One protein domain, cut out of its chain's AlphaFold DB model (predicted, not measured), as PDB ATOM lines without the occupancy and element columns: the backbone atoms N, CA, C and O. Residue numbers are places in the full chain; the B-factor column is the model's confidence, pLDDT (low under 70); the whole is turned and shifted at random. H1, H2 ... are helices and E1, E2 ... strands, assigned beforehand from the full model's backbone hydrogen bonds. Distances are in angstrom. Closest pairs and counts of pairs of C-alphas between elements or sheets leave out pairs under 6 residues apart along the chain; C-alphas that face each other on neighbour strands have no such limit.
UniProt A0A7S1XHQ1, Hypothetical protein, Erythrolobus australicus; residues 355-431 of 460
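What this domain is: This is residues 355 to 431 of the 460 residues of the protein "Hypothetical protein" of Erythrolobus australicus (UniProt A0A7S1XHQ1). A compact body with a long helical arm: the short helix H2 packs over a small sheet of three strands, and H3 runs on from strand E4 so that its residues 418 to 431 stick out free. The short strand E2 and helix H1 lie at the end of the body away from this arm. The printed part has 77 residues, with named elements in the order E1 E2 H1 H2 E3 E4 H3; the class is mixed, helices and strands, and the sheet's order is E1 - E3 - E4, all antiparallel. The whole is only just loose, close to compact, with a radius of gyration of the C-alphas of 14.1 A, and elongated, spanning 44 by 25 by 24 A.

How they stand to each other: E1, residues 364 to 366, is antiparallel to E3, residues 399 to 403, with N 364 and O 401 2.8 A apart, within hydrogen-bond range. E3 forms a hairpin with E4, residues 409 to 413, where N 400 and O 412 are 2.7 A apart. E2, residues 372 to 374, pairs with no named strand. H1, residues 376 to 381, and H2, residues 387 to 392, only just touch, with 3 pairs of C-alphas within 8 A, and only at the corner; the closest C-alphas are those of Met 381 and Val 387, 6.8 A. H2 is on the sheet at a height of 9.0 A. H3, residues 414 to 431, only grazes the sheet with residues 414 to 418. Every O i to N i+4 pair is within hydrogen-bond range in H2 and H3, and 1 of 2 in H1.

Where its parts are: E1 begins at C-alpha 364, (-117.907, 189.110, -76.828). E3 is 12.9 A long, E4 13.4 A and H3 25.9 A, ending at C-alpha 431, (-114.392, 219.830, -73.876).

The domain as a whole: The C-alphas farthest apart are those of Ala 372 and Arg 431, 44.6 A. The printed part has no cut and no long link. pLDDT is under 70 at residues 357 to 362, 376 to 385, 404, 406 and 431.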
ATOM      1  N   GLN A 355    -115.305 180.435 -80.966       83.56
ATOM      2  CA  GLN A 355    -115.485 180.891 -82.322       83.56
ATOM      3  C   GLN A 355    -115.410 182.410 -82.329       83.56
ATOM      4  O   GLN A 355    -115.850 183.078 -81.393       83.56
ATOM      5  N   ARG A 356    -114.882 182.977 -83.414       73.12
ATOM      6  CA  ARG A 356    -114.933 184.426 -83.599       73.12
ATOM      7  C   ARG A 356    -116.403 184.835 -83.645       73.12
ATOM      8  O   ARG A 356    -117.154 184.331 -84.476       73.12
ATOM      9  N   CYS A 357    -116.784 185.745 -82.764       63.59
ATOM     10  CA  CYS A 357    -118.157 186.201 -82.603       63.59
ATOM     11  C   CYS A 357    -118.679 186.788 -83.917       63.59
ATOM     12  O   CYS A 357    -118.110 187.742 -84.454       63.59
ATOM     13  N   ARG A 358    -119.704 186.153 -84.501       59.38
ATOM     14  CA  ARG A 358    -120.312 186.595 -85.757       59.38
ATOM     15  C   ARG A 358    -121.817 186.365 -85.780       59.38
ATOM     16  O   ARG A 358    -122.250 185.223 -85.809       59.38
ATOM     17  N   ALA A 359    -122.531 187.474 -85.955       44.38
ATOM     18  CA  ALA A 359    -123.115 187.830 -87.253       44.38
ATOM     19  C   ALA A 359    -122.724 189.253 -87.743       44.38
ATOM     20  O   ALA A 359    -122.948 189.593 -88.895       44.38
ATOM     21  N   ASP A 360    -122.041 190.056 -86.918       53.09
ATOM     22  CA  ASP A 360    -121.767 191.489 -87.151       53.09
ATOM     23  C   ASP A 360    -120.406 191.963 -86.592       53.09
ATOM     24  O   ASP A 360    -120.165 193.158 -86.437       53.09
ATOM     25  N   PHE A 361    -119.499 191.030 -86.274       57.41
ATOM     26  CA  PHE A 361    -118.227 191.318 -85.593       57.41
ATOM     27  C   PHE A 361    -118.386 191.987 -84.224       57.41
ATOM     28  O   PHE A 361    -117.460 192.663 -83.761       57.41
ATOM     29  N   LYS A 362    -119.530 191.792 -83.554       66.56
ATOM     30  CA  LYS A 362    -119.697 192.298 -82.201       66.56
ATOM     31  C   LYS A 362    -118.656 191.694 -81.254       66.56
ATOM     32  O   LYS A 362    -118.320 190.507 -81.352       66.56
ATOM     33  N   PRO A 363    -118.156 192.509 -80.319       74.00
ATOM     34  CA  PRO A 363    -117.355 192.020 -79.220       74.00
ATOM     35  C   PRO A 363    -118.111 190.992 -78.380       74.00
ATOM     36  O   PRO A 363    -119.338 191.003 -78.303       74.00
ATOM     37  N   CYS A 364    -117.367 190.147 -77.688       81.12
ATOM     38  CA  CYS A 364    -117.907 189.110 -76.828       81.12
ATOM     39  C   CYS A 364    -117.165 189.053 -75.502       81.12
ATOM     40  O   CYS A 364    -116.067 189.586 -75.352       81.12
ATOM     41  N   VAL A 365    -117.811 188.444 -74.512       85.94
ATOM     42  CA  VAL A 365    -117.326 188.433 -73.138       85.94
ATOM     43  C   VAL A 365    -116.914 187.023 -72.750       85.94
ATOM     44  O   VAL A 365    -117.751 186.127 -72.718       85.94
ATOM     45  N   LEU A 366    -115.637 186.851 -72.416       88.94
ATOM     46  CA  LEU A 366    -115.081 185.603 -71.904       88.94
ATOM     47  C   LEU A 366    -114.980 185.671 -70.385       88.94
ATOM     48  O   LEU A 366    -114.435 186.627 -69.831       88.94
ATOM     49  N   SER A 367    -115.456 184.633 -69.712       89.88
ATOM     50  CA  SER A 367    -115.444 184.523 -68.249       89.88
ATOM     51  C   SER A 367    -114.373 183.576 -67.708       89.88
ATOM     52  O   SER A 367    -114.107 183.574 -66.507       89.88
ATOM     53  N   GLY A 368    -113.760 182.781 -68.584       90.94
ATOM     54  CA  GLY A 368    -112.705 181.837 -68.237       90.94
ATOM     55  C   GLY A 368    -111.706 181.644 -69.369       90.94
ATOM     56  O   GLY A 368    -111.767 182.321 -70.394       90.94
ATOM     57  N   ALA A 369    -110.772 180.713 -69.176       91.56
ATOM     58  CA  ALA A 369    -109.743 180.394 -70.161       91.56
ATOM     59  C   ALA A 369    -110.332 179.743 -71.423       91.56
ATOM     60  O   ALA A 369    -111.078 178.765 -71.337       91.56
ATOM     61  N   VAL A 370    -109.919 180.250 -72.585       90.69
ATOM     62  CA  VAL A 370    -110.150 179.650 -73.895       90.69
ATOM     63  C   VAL A 370    -109.368 178.352 -74.007       90.69
ATOM     64  O   VAL A 370    -108.161 178.304 -73.752       90.69
ATOM     65  N   ARG A 371    -110.062 177.286 -74.400       90.62
ATOM     66  CA  ARG A 371    -109.500 175.937 -74.485       90.62
ATOM     67  C   ARG A 371    -109.287 175.467 -75.914       90.62
ATOM     68  O   ARG A 371    -108.278 174.823 -76.182       90.62
ATOM     69  N   ALA A 372    -110.177 175.831 -76.825       89.56
ATOM     70  CA  ALA A 372    -109.979 175.672 -78.255       89.56
ATOM     71  C   ALA A 372    -110.508 176.900 -78.991       89.56
ATOM     72  O   ALA A 372    -111.429 177.570 -78.529       89.56
ATOM     73  N   ILE A 373    -109.907 177.180 -80.135       88.38
ATOM     74  CA  ILE A 373    -110.254 178.250 -81.055       88.38
ATOM     75  C   ILE A 373    -110.689 177.591 -82.354       88.38
ATOM     76  O   ILE A 373    -109.925 176.818 -82.924       88.38
ATOM     77  N   HIS A 374    -111.877 177.914 -82.849       86.56
ATOM     78  CA  HIS A 374    -112.353 177.412 -84.134       86.56
ATOM     79  C   HIS A 374    -112.471 178.547 -85.157       86.56
ATOM     80  O   HIS A 374    -113.129 179.566 -84.922       86.56
ATOM     81  N   GLY A 375    -111.834 178.344 -86.311       80.00
ATOM     82  CA  GLY A 375    -111.926 179.206 -87.481       80.00
ATOM     83  C   GLY A 375    -110.564 179.612 -88.038       80.00
ATOM     84  O   GLY A 375    -109.736 180.218 -87.349       80.00
ATOM     85  N   ARG A 376    -110.382 179.384 -89.346       69.81
ATOM     86  CA  ARG A 376    -109.142 179.685 -90.102       69.81
ATOM     87  C   ARG A 376    -108.544 181.063 -89.822       69.81
ATOM     88  O   ARG A 376    -107.337 181.186 -89.685       69.81
ATOM     89  N   CYS A 377    -109.395 182.080 -89.720       68.25
ATOM     90  CA  CYS A 377    -109.023 183.482 -89.517       68.25
ATOM     91  C   CYS A 377    -108.164 183.717 -88.262       68.25
ATOM     92  O   CYS A 377    -107.190 184.464 -88.312       68.25
ATOM     93  N   MET A 378    -108.501 183.074 -87.140       66.75
ATOM     94  CA  MET A 378    -107.719 183.212 -85.907       66.75
ATOM     95  C   MET A 378    -106.487 182.308 -85.919       66.75
ATOM     96  O   MET A 378    -105.445 182.675 -85.389       66.75
ATOM     97  N   ILE A 379    -106.561 181.164 -86.598       64.56
ATOM     98  CA  ILE A 379    -105.402 180.282 -86.761       64.56
ATOM     99  C   ILE A 379    -104.329 180.947 -87.620       64.56
ATOM    100  O   ILE A 379    -103.153 180.855 -87.293       64.56
ATOM    101  N   THR A 380    -104.693 181.686 -88.669       63.09
ATOM    102  CA  THR A 380    -103.709 182.424 -89.476       63.09
ATOM    103  C   THR A 380    -102.963 183.496 -88.675       63.09
ATOM    104  O   THR A 380    -101.807 183.766 -88.983       63.09
ATOM    105  N   MET A 381    -103.563 184.048 -87.611       59.41
ATOM    106  CA  MET A 381    -102.880 184.981 -86.699       59.41
ATOM    107  C   MET A 381    -101.821 184.304 -85.826       59.41
ATOM    108  O   MET A 381    -100.871 184.971 -85.421       59.41
ATOM    109  N   SER A 382    -101.946 182.996 -85.561       55.88
ATOM    110  CA  SER A 382    -100.997 182.253 -84.714       55.88
ATOM    111  C   SER A 382     -99.563 182.249 -85.255       55.88
ATOM    112  O   SER A 382     -98.616 182.099 -84.490       55.88
ATOM    113  N   GLY A 383     -99.387 182.490 -86.560       60.16
ATOM    114  CA  GLY A 383     -98.066 182.676 -87.164       60.16
ATOM    115  C   GLY A 383     -97.402 184.019 -86.838       60.16
ATOM    116  O   GLY A 383     -96.224 184.187 -87.136       60.16
ATOM    117  N   GLN A 384     -98.132 184.976 -86.254       57.25
ATOM    118  CA  GLN A 384     -97.642 186.322 -85.924       57.25
ATOM    119  C   GLN A 384     -97.715 186.639 -84.425       57.25
ATOM    120  O   GLN A 384     -96.865 187.363 -83.912       57.25
ATOM    121  N   VAL A 385     -98.713 186.107 -83.718       66.50
ATOM    122  CA  VAL A 385     -98.943 186.311 -82.281       66.50
ATOM    123  C   VAL A 385     -99.449 185.000 -81.694       66.50
ATOM    124  O   VAL A 385    -100.304 184.363 -82.300       66.50
ATOM    125  N   ASP A 386     -98.992 184.606 -80.504       84.50
ATOM    126  CA  ASP A 386     -99.598 183.478 -79.787       84.50
ATOM    127  C   ASP A 386    -101.025 183.853 -79.347       84.50
ATOM    128  O   ASP A 386    -101.260 184.437 -78.287       84.50
ATOM    129  N   VAL A 387    -101.994 183.549 -80.213       83.25
ATOM    130  CA  VAL A 387    -103.415 183.856 -80.009       83.25
ATOM    131  C   VAL A 387    -103.950 183.165 -78.759       83.25
ATOM    132  O   VAL A 387    -104.794 183.733 -78.072       83.25
ATOM    133  N   CYS A 388    -103.453 181.970 -78.432       88.06
ATOM    134  CA  CYS A 388    -103.852 181.268 -77.222       88.06
ATOM    135  C   CYS A 388    -103.375 182.009 -75.975       88.06
ATOM    136  O   CYS A 388    -104.167 182.192 -75.053       88.06
ATOM    137  N   ALA A 389    -102.125 182.477 -75.954       90.12
ATOM    138  CA  ALA A 389    -101.616 183.303 -74.863       90.12
ATOM    139  C   ALA A 389    -102.392 184.625 -74.749       90.12
ATOM    140  O   ALA A 389    -102.827 184.981 -73.658       90.12
ATOM    141  N   ALA A 390    -102.656 185.309 -75.867       88.56
ATOM    142  CA  ALA A 390    -103.416 186.560 -75.879       88.56
ATOM    143  C   ALA A 390    -104.861 186.378 -75.376       88.56
ATOM    144  O   ALA A 390    -105.324 187.122 -74.513       88.56
ATOM    145  N   LEU A 391    -105.568 185.349 -75.859       88.19
ATOM    146  CA  LEU A 391    -106.927 185.011 -75.421       88.19
ATOM    147  C   LEU A 391    -106.992 184.426 -74.014       88.19
ATOM    148  O   LEU A 391    -108.096 184.288 -73.494       88.19
ATOM    149  N   ASN A 392    -105.870 184.052 -73.399       92.31
ATOM    150  CA  ASN A 392    -105.804 183.519 -72.036       92.31
ATOM    151  C   ASN A 392    -105.094 184.437 -71.041       92.31
ATOM    152  O   ASN A 392    -105.111 184.138 -69.841       92.31
ATOM    153  N   ALA A 393    -104.572 185.573 -71.506       90.88
ATOM    154  CA  ALA A 393    -104.147 186.669 -70.653       90.88
ATOM    155  C   ALA A 393    -105.317 187.067 -69.746       90.88
ATOM    156  O   ALA A 393    -106.451 187.213 -70.214       90.88
ATOM    157  N   ASP A 394    -105.064 187.147 -68.441       89.44
ATOM    158  CA  ASP A 394    -106.069 187.480 -67.428       89.44
ATOM    159  C   ASP A 394    -107.310 186.574 -67.424       89.44
ATOM    160  O   ASP A 394    -108.420 187.017 -67.140       89.44
ATOM    161  N   SER A 395    -107.164 185.284 -67.740       90.88
ATOM    162  CA  SER A 395    -108.293 184.334 -67.792       90.88
ATOM    163  C   SER A 395    -109.052 184.119 -66.474       90.88
ATOM    164  O   SER A 395    -110.107 183.487 -66.475       90.88
ATOM    165  N   ASN A 396    -108.549 184.655 -65.362       90.62
ATOM    166  CA  ASN A 396    -109.237 184.747 -64.074       90.62
ATOM    167  C   ASN A 396    -110.176 185.967 -63.959       90.62
ATOM    168  O   ASN A 396    -110.900 186.084 -62.970       90.62
ATOM    169  N   ARG A 397    -110.159 186.880 -64.936       90.50
ATOM    170  CA  ARG A 397    -110.999 188.080 -65.017       90.50
ATOM    171  C   ARG A 397    -112.023 187.930 -66.141       90.50
ATOM    172  O   ARG A 397    -111.854 187.164 -67.088       90.50
ATOM    173  N   LEU A 398    -113.102 188.701 -66.030       89.75
ATOM    174  CA  LEU A 398    -114.066 188.862 -67.111       89.75
ATOM    175  C   LEU A 398    -113.430 189.736 -68.193       89.75
ATOM    176  O   LEU A 398    -112.948 190.831 -67.896       89.75
ATOM    177  N   ARG A 399    -113.415 189.257 -69.433       91.50
ATOM    178  CA  ARG A 399    -112.672 189.886 -70.528       91.50
ATOM    179  C   ARG A 399    -113.579 190.177 -71.693       91.50
ATOM    180  O   ARG A 399    -114.361 189.333 -72.110       91.50
ATOM    181  N   PHE A 400    -113.422 191.364 -72.236       88.00
ATOM    182  CA  PHE A 400    -113.984 191.776 -73.497       88.00
ATOM    183  C   PHE A 400    -113.017 191.400 -74.614       88.00
ATOM    184  O   PHE A 400    -111.849 191.790 -74.605       88.00
ATOM    185  N   VAL A 401    -113.516 190.644 -75.581       85.50
ATOM    186  CA  VAL A 401    -112.777 190.237 -76.765       85.50
ATOM    187  C   VAL A 401    -113.452 190.838 -77.978       85.50
ATOM    188  O   VAL A 401    -114.613 190.555 -78.259       85.50
ATOM    189  N   SER A 402    -112.711 191.659 -78.713       83.62
ATOM    190  CA  SER A 402    -113.129 192.151 -80.018       83.62
ATOM    191  C   SER A 402    -112.136 191.704 -81.078       83.62
ATOM    192  O   SER A 402    -110.927 191.873 -80.933       83.62
ATOM    193  N   ALA A 403    -112.662 191.140 -82.158       73.88
ATOM    194  CA  ALA A 403    -111.893 190.759 -83.329       73.88
ATOM    195  C   ALA A 403    -112.578 191.347 -84.564       73.88
ATOM    196  O   ALA A 403    -113.332 190.658 -85.258       73.88
ATOM    197  N   PHE A 404    -112.345 192.635 -84.832       68.94
ATOM    198  CA  PHE A 404    -112.901 193.335 -86.000       68.94
ATOM    199  C   PHE A 404    -112.300 192.829 -87.318       68.94
ATOM    200  O   PHE A 404    -112.980 192.770 -88.340       68.94
ATOM    201  N   SER A 405    -111.055 192.348 -87.297       71.31
ATOM    202  CA  SER A 405    -110.391 191.713 -88.440       71.31
ATOM    203  C   SER A 405    -109.622 190.461 -88.008       71.31
ATOM    204  O   SER A 405    -109.413 190.233 -86.821       71.31
ATOM    205  N   CYS A 406    -109.163 189.664 -88.979       66.25
ATOM    206  CA  CYS A 406    -108.232 188.550 -88.741       66.25
ATOM    207  C   CYS A 406    -106.810 189.013 -88.394       66.25
ATOM    208  O   CYS A 406    -105.884 188.231 -88.519       66.25
ATOM    209  N   GLN A 407    -106.607 190.289 -88.087       71.38
ATOM    210  CA  GLN A 407    -105.301 190.862 -87.762       71.38
ATOM    211  C   GLN A 407    -105.355 191.629 -86.437       71.38
ATOM    212  O   GLN A 407    -104.345 191.744 -85.756       71.38
ATOM    213  N   ASN A 408    -106.545 192.087 -86.036       76.12
ATOM    214  CA  ASN A 408    -106.739 192.912 -84.853       76.12
ATOM    215  C   ASN A 408    -107.580 192.153 -83.830       76.12
ATOM    216  O   ASN A 408    -108.810 192.245 -83.836       76.12
ATOM    217  N   LEU A 409    -106.902 191.412 -82.957       82.19
ATOM    218  CA  LEU A 409    -107.498 190.837 -81.759       82.19
ATOM    219  C   LEU A 409    -107.243 191.788 -80.589       82.19
ATOM    220  O   LEU A 409    -106.101 192.047 -80.226       82.19
ATOM    221  N   THR A 410    -108.315 192.302 -80.000       86.81
ATOM    222  CA  THR A 410    -108.275 193.087 -78.767       86.81
ATOM    223  C   THR A 410    -108.855 192.247 -77.645       86.81
ATOM    224  O   THR A 410    -110.002 191.813 -77.735       86.81
ATOM    225  N   VAL A 411    -108.071 192.033 -76.592       88.56
ATOM    226  CA  VAL A 411    -108.504 191.378 -75.355       88.56
ATOM    227  C   VAL A 411    -108.269 192.372 -74.232       88.56
ATOM    228  O   VAL A 411    -107.135 192.777 -74.004       88.56
ATOM    229  N   LEU A 412    -109.341 192.800 -73.570       89.38
ATOM    230  CA  LEU A 412    -109.278 193.755 -72.470       89.38
ATOM    231  C   LEU A 412    -110.076 193.223 -71.285       89.38
ATOM    232  O   LEU A 412    -111.234 192.835 -71.459       89.38
ATOM    233  N   PRO A 413    -109.524 193.238 -70.068       91.00
ATOM    234  CA  PRO A 413    -110.323 193.065 -68.866       91.00
ATOM    235  C   PRO A 413    -111.460 194.096 -68.816       91.00
ATOM    236  O   PRO A 413    -111.281 195.269 -69.153       91.00
ATOM    237  N   ILE A 414    -112.664 193.667 -68.431       87.75
ATOM    238  CA  ILE A 414    -113.850 194.539 -68.479       87.75
ATOM    239  C   ILE A 414    -113.709 195.754 -67.559       87.75
ATOM    240  O   ILE A 414    -114.181 196.837 -67.892       87.75
ATOM    241  N   ASP A 415    -113.047 195.614 -66.419       86.19
ATOM    242  CA  ASP A 415    -112.789 196.713 -65.493       86.19
ATOM    243  C   ASP A 415    -111.844 197.778 -66.076       86.19
ATOM    244  O   ASP A 415    -112.014 198.973 -65.813       86.19
ATOM    245  N   GLU A 416    -110.920 197.383 -66.952       88.50
ATOM    246  CA  GLU A 416    -110.089 198.320 -67.715       88.50
ATOM    247  C   GLU A 416    -110.899 199.020 -68.808       88.50
ATOM    248  O   GLU A 416    -110.801 200.239 -68.961       88.50
ATOM    249  N   LEU A 417    -111.774 198.288 -69.504       84.75
ATOM    250  CA  LEU A 417    -112.686 198.869 -70.492       84.75
ATOM    251  C   LEU A 417    -113.618 199.914 -69.860       84.75
ATOM    252  O   LEU A 417    -113.788 201.010 -70.397       84.75
ATOM    253  N   VAL A 418    -114.186 199.602 -68.693       83.06
ATOM    254  CA  VAL A 418    -115.030 200.523 -67.922       83.06
ATOM    255  C   VAL A 418    -114.230 201.759 -67.504       83.06
ATOM    256  O   VAL A 418    -114.702 202.885 -67.668       83.06
ATOM    257  N   SER A 419    -112.996 201.573 -67.030       82.88
ATOM    258  CA  SER A 419    -112.111 202.678 -66.645       82.88
ATOM    259  C   SER A 419    -111.786 203.599 -67.825       82.88
ATOM    260  O   SER A 419    -111.858 204.824 -67.689       82.88
ATOM    261  N   LEU A 420    -111.486 203.029 -68.995       81.75
ATOM    262  CA  LEU A 420    -111.256 203.781 -70.230       81.75
ATOM    263  C   LEU A 420    -112.499 204.576 -70.636       81.75
ATOM    264  O   LEU A 420    -112.390 205.770 -70.922       81.75
ATOM    265  N   HIS A 421    -113.682 203.957 -70.593       78.62
ATOM    266  CA  HIS A 421    -114.937 204.638 -70.905       78.62
ATOM    267  C   HIS A 421    -115.162 205.857 -69.995       78.62
ATOM    268  O   HIS A 421    -115.382 206.962 -70.489       78.62
ATOM    269  N   PHE A 422    -114.992 205.710 -68.676       80.25
ATOM    270  CA  PHE A 422    -115.127 206.830 -67.738       80.25
ATOM    271  C   PHE A 422    -114.105 207.950 -67.974       80.25
ATOM    272  O   PHE A 422    -114.447 209.133 -67.880       80.25
ATOM    273  N   GLN A 423    -112.852 207.614 -68.292       80.94
ATOM    274  CA  GLN A 423    -111.833 208.617 -68.612       80.94
ATOM    275  C   GLN A 423    -112.178 209.395 -69.887       80.94
ATOM    276  O   GLN A 423    -112.024 210.621 -69.918       80.94
ATOM    277  N   HIS A 424    -112.673 208.705 -70.916       77.62
ATOM    278  CA  HIS A 424    -113.130 209.333 -72.153       77.62
ATOM    279  C   HIS A 424    -114.337 210.245 -71.914       77.62
ATOM    280  O   HIS A 424    -114.294 211.403 -72.332       77.62
ATOM    281  N   SER A 425    -115.341 209.794 -71.160       78.06
ATOM    282  CA  SER A 425    -116.521 210.603 -70.824       78.06
ATOM    283  C   SER A 425    -116.155 211.853 -70.017       78.06
ATOM    284  O   SER A 425    -116.635 212.944 -70.317       78.06
ATOM    285  N   ARG A 426    -115.213 211.758 -69.065       76.25
ATOM    286  CA  ARG A 426    -114.704 212.932 -68.326       76.25
ATOM    287  C   ARG A 426    -113.956 213.922 -69.219       76.25
ATOM    288  O   ARG A 426    -114.084 215.131 -69.034       76.25
ATOM    289  N   ARG A 427    -113.153 213.440 -70.175       76.56
ATOM    290  CA  ARG A 427    -112.450 214.308 -71.137       76.56
ATOM    291  C   ARG A 427    -113.418 214.974 -72.111       76.56
ATOM    292  O   ARG A 427    -113.220 216.145 -72.420       76.56
ATOM    293  N   ALA A 428    -114.448 214.256 -72.557       74.88
ATOM    294  CA  ALA A 428    -115.511 214.802 -73.391       74.88
ATOM    295  C   ALA A 428    -116.283 215.895 -72.638       74.88
ATOM    296  O   ALA A 428    -116.361 217.013 -73.133       74.88
ATOM    297  N   ALA A 429    -116.713 215.633 -71.398       72.19
ATOM    298  CA  ALA A 429    -117.405 216.612 -70.556       72.19
ATOM    299  C   ALA A 429    -116.587 217.896 -70.316       72.19
ATOM    300  O   ALA A 429    -117.145 218.984 -70.279       72.19
ATOM    301  N   ARG A 430    -115.252 217.798 -70.219       74.00
ATOM    302  CA  ARG A 430    -114.359 218.970 -70.100       74.00
ATOM    303  C   ARG A 430    -114.180 219.767 -71.396       74.00
ATOM    304  O   ARG A 430    -113.671 220.881 -71.340       74.00
ATOM    305  N   ARG A 431    -114.517 219.191 -72.555       67.88
ATOM    306  CA  ARG A 431    -114.392 219.830 -73.876       67.88
ATOM    307  C   ARG A 431    -115.705 220.416 -74.390       67.88
ATOM    308  O   ARG A 431    -115.665 221.157 -75.367       67.88
TER     309      ARG A 431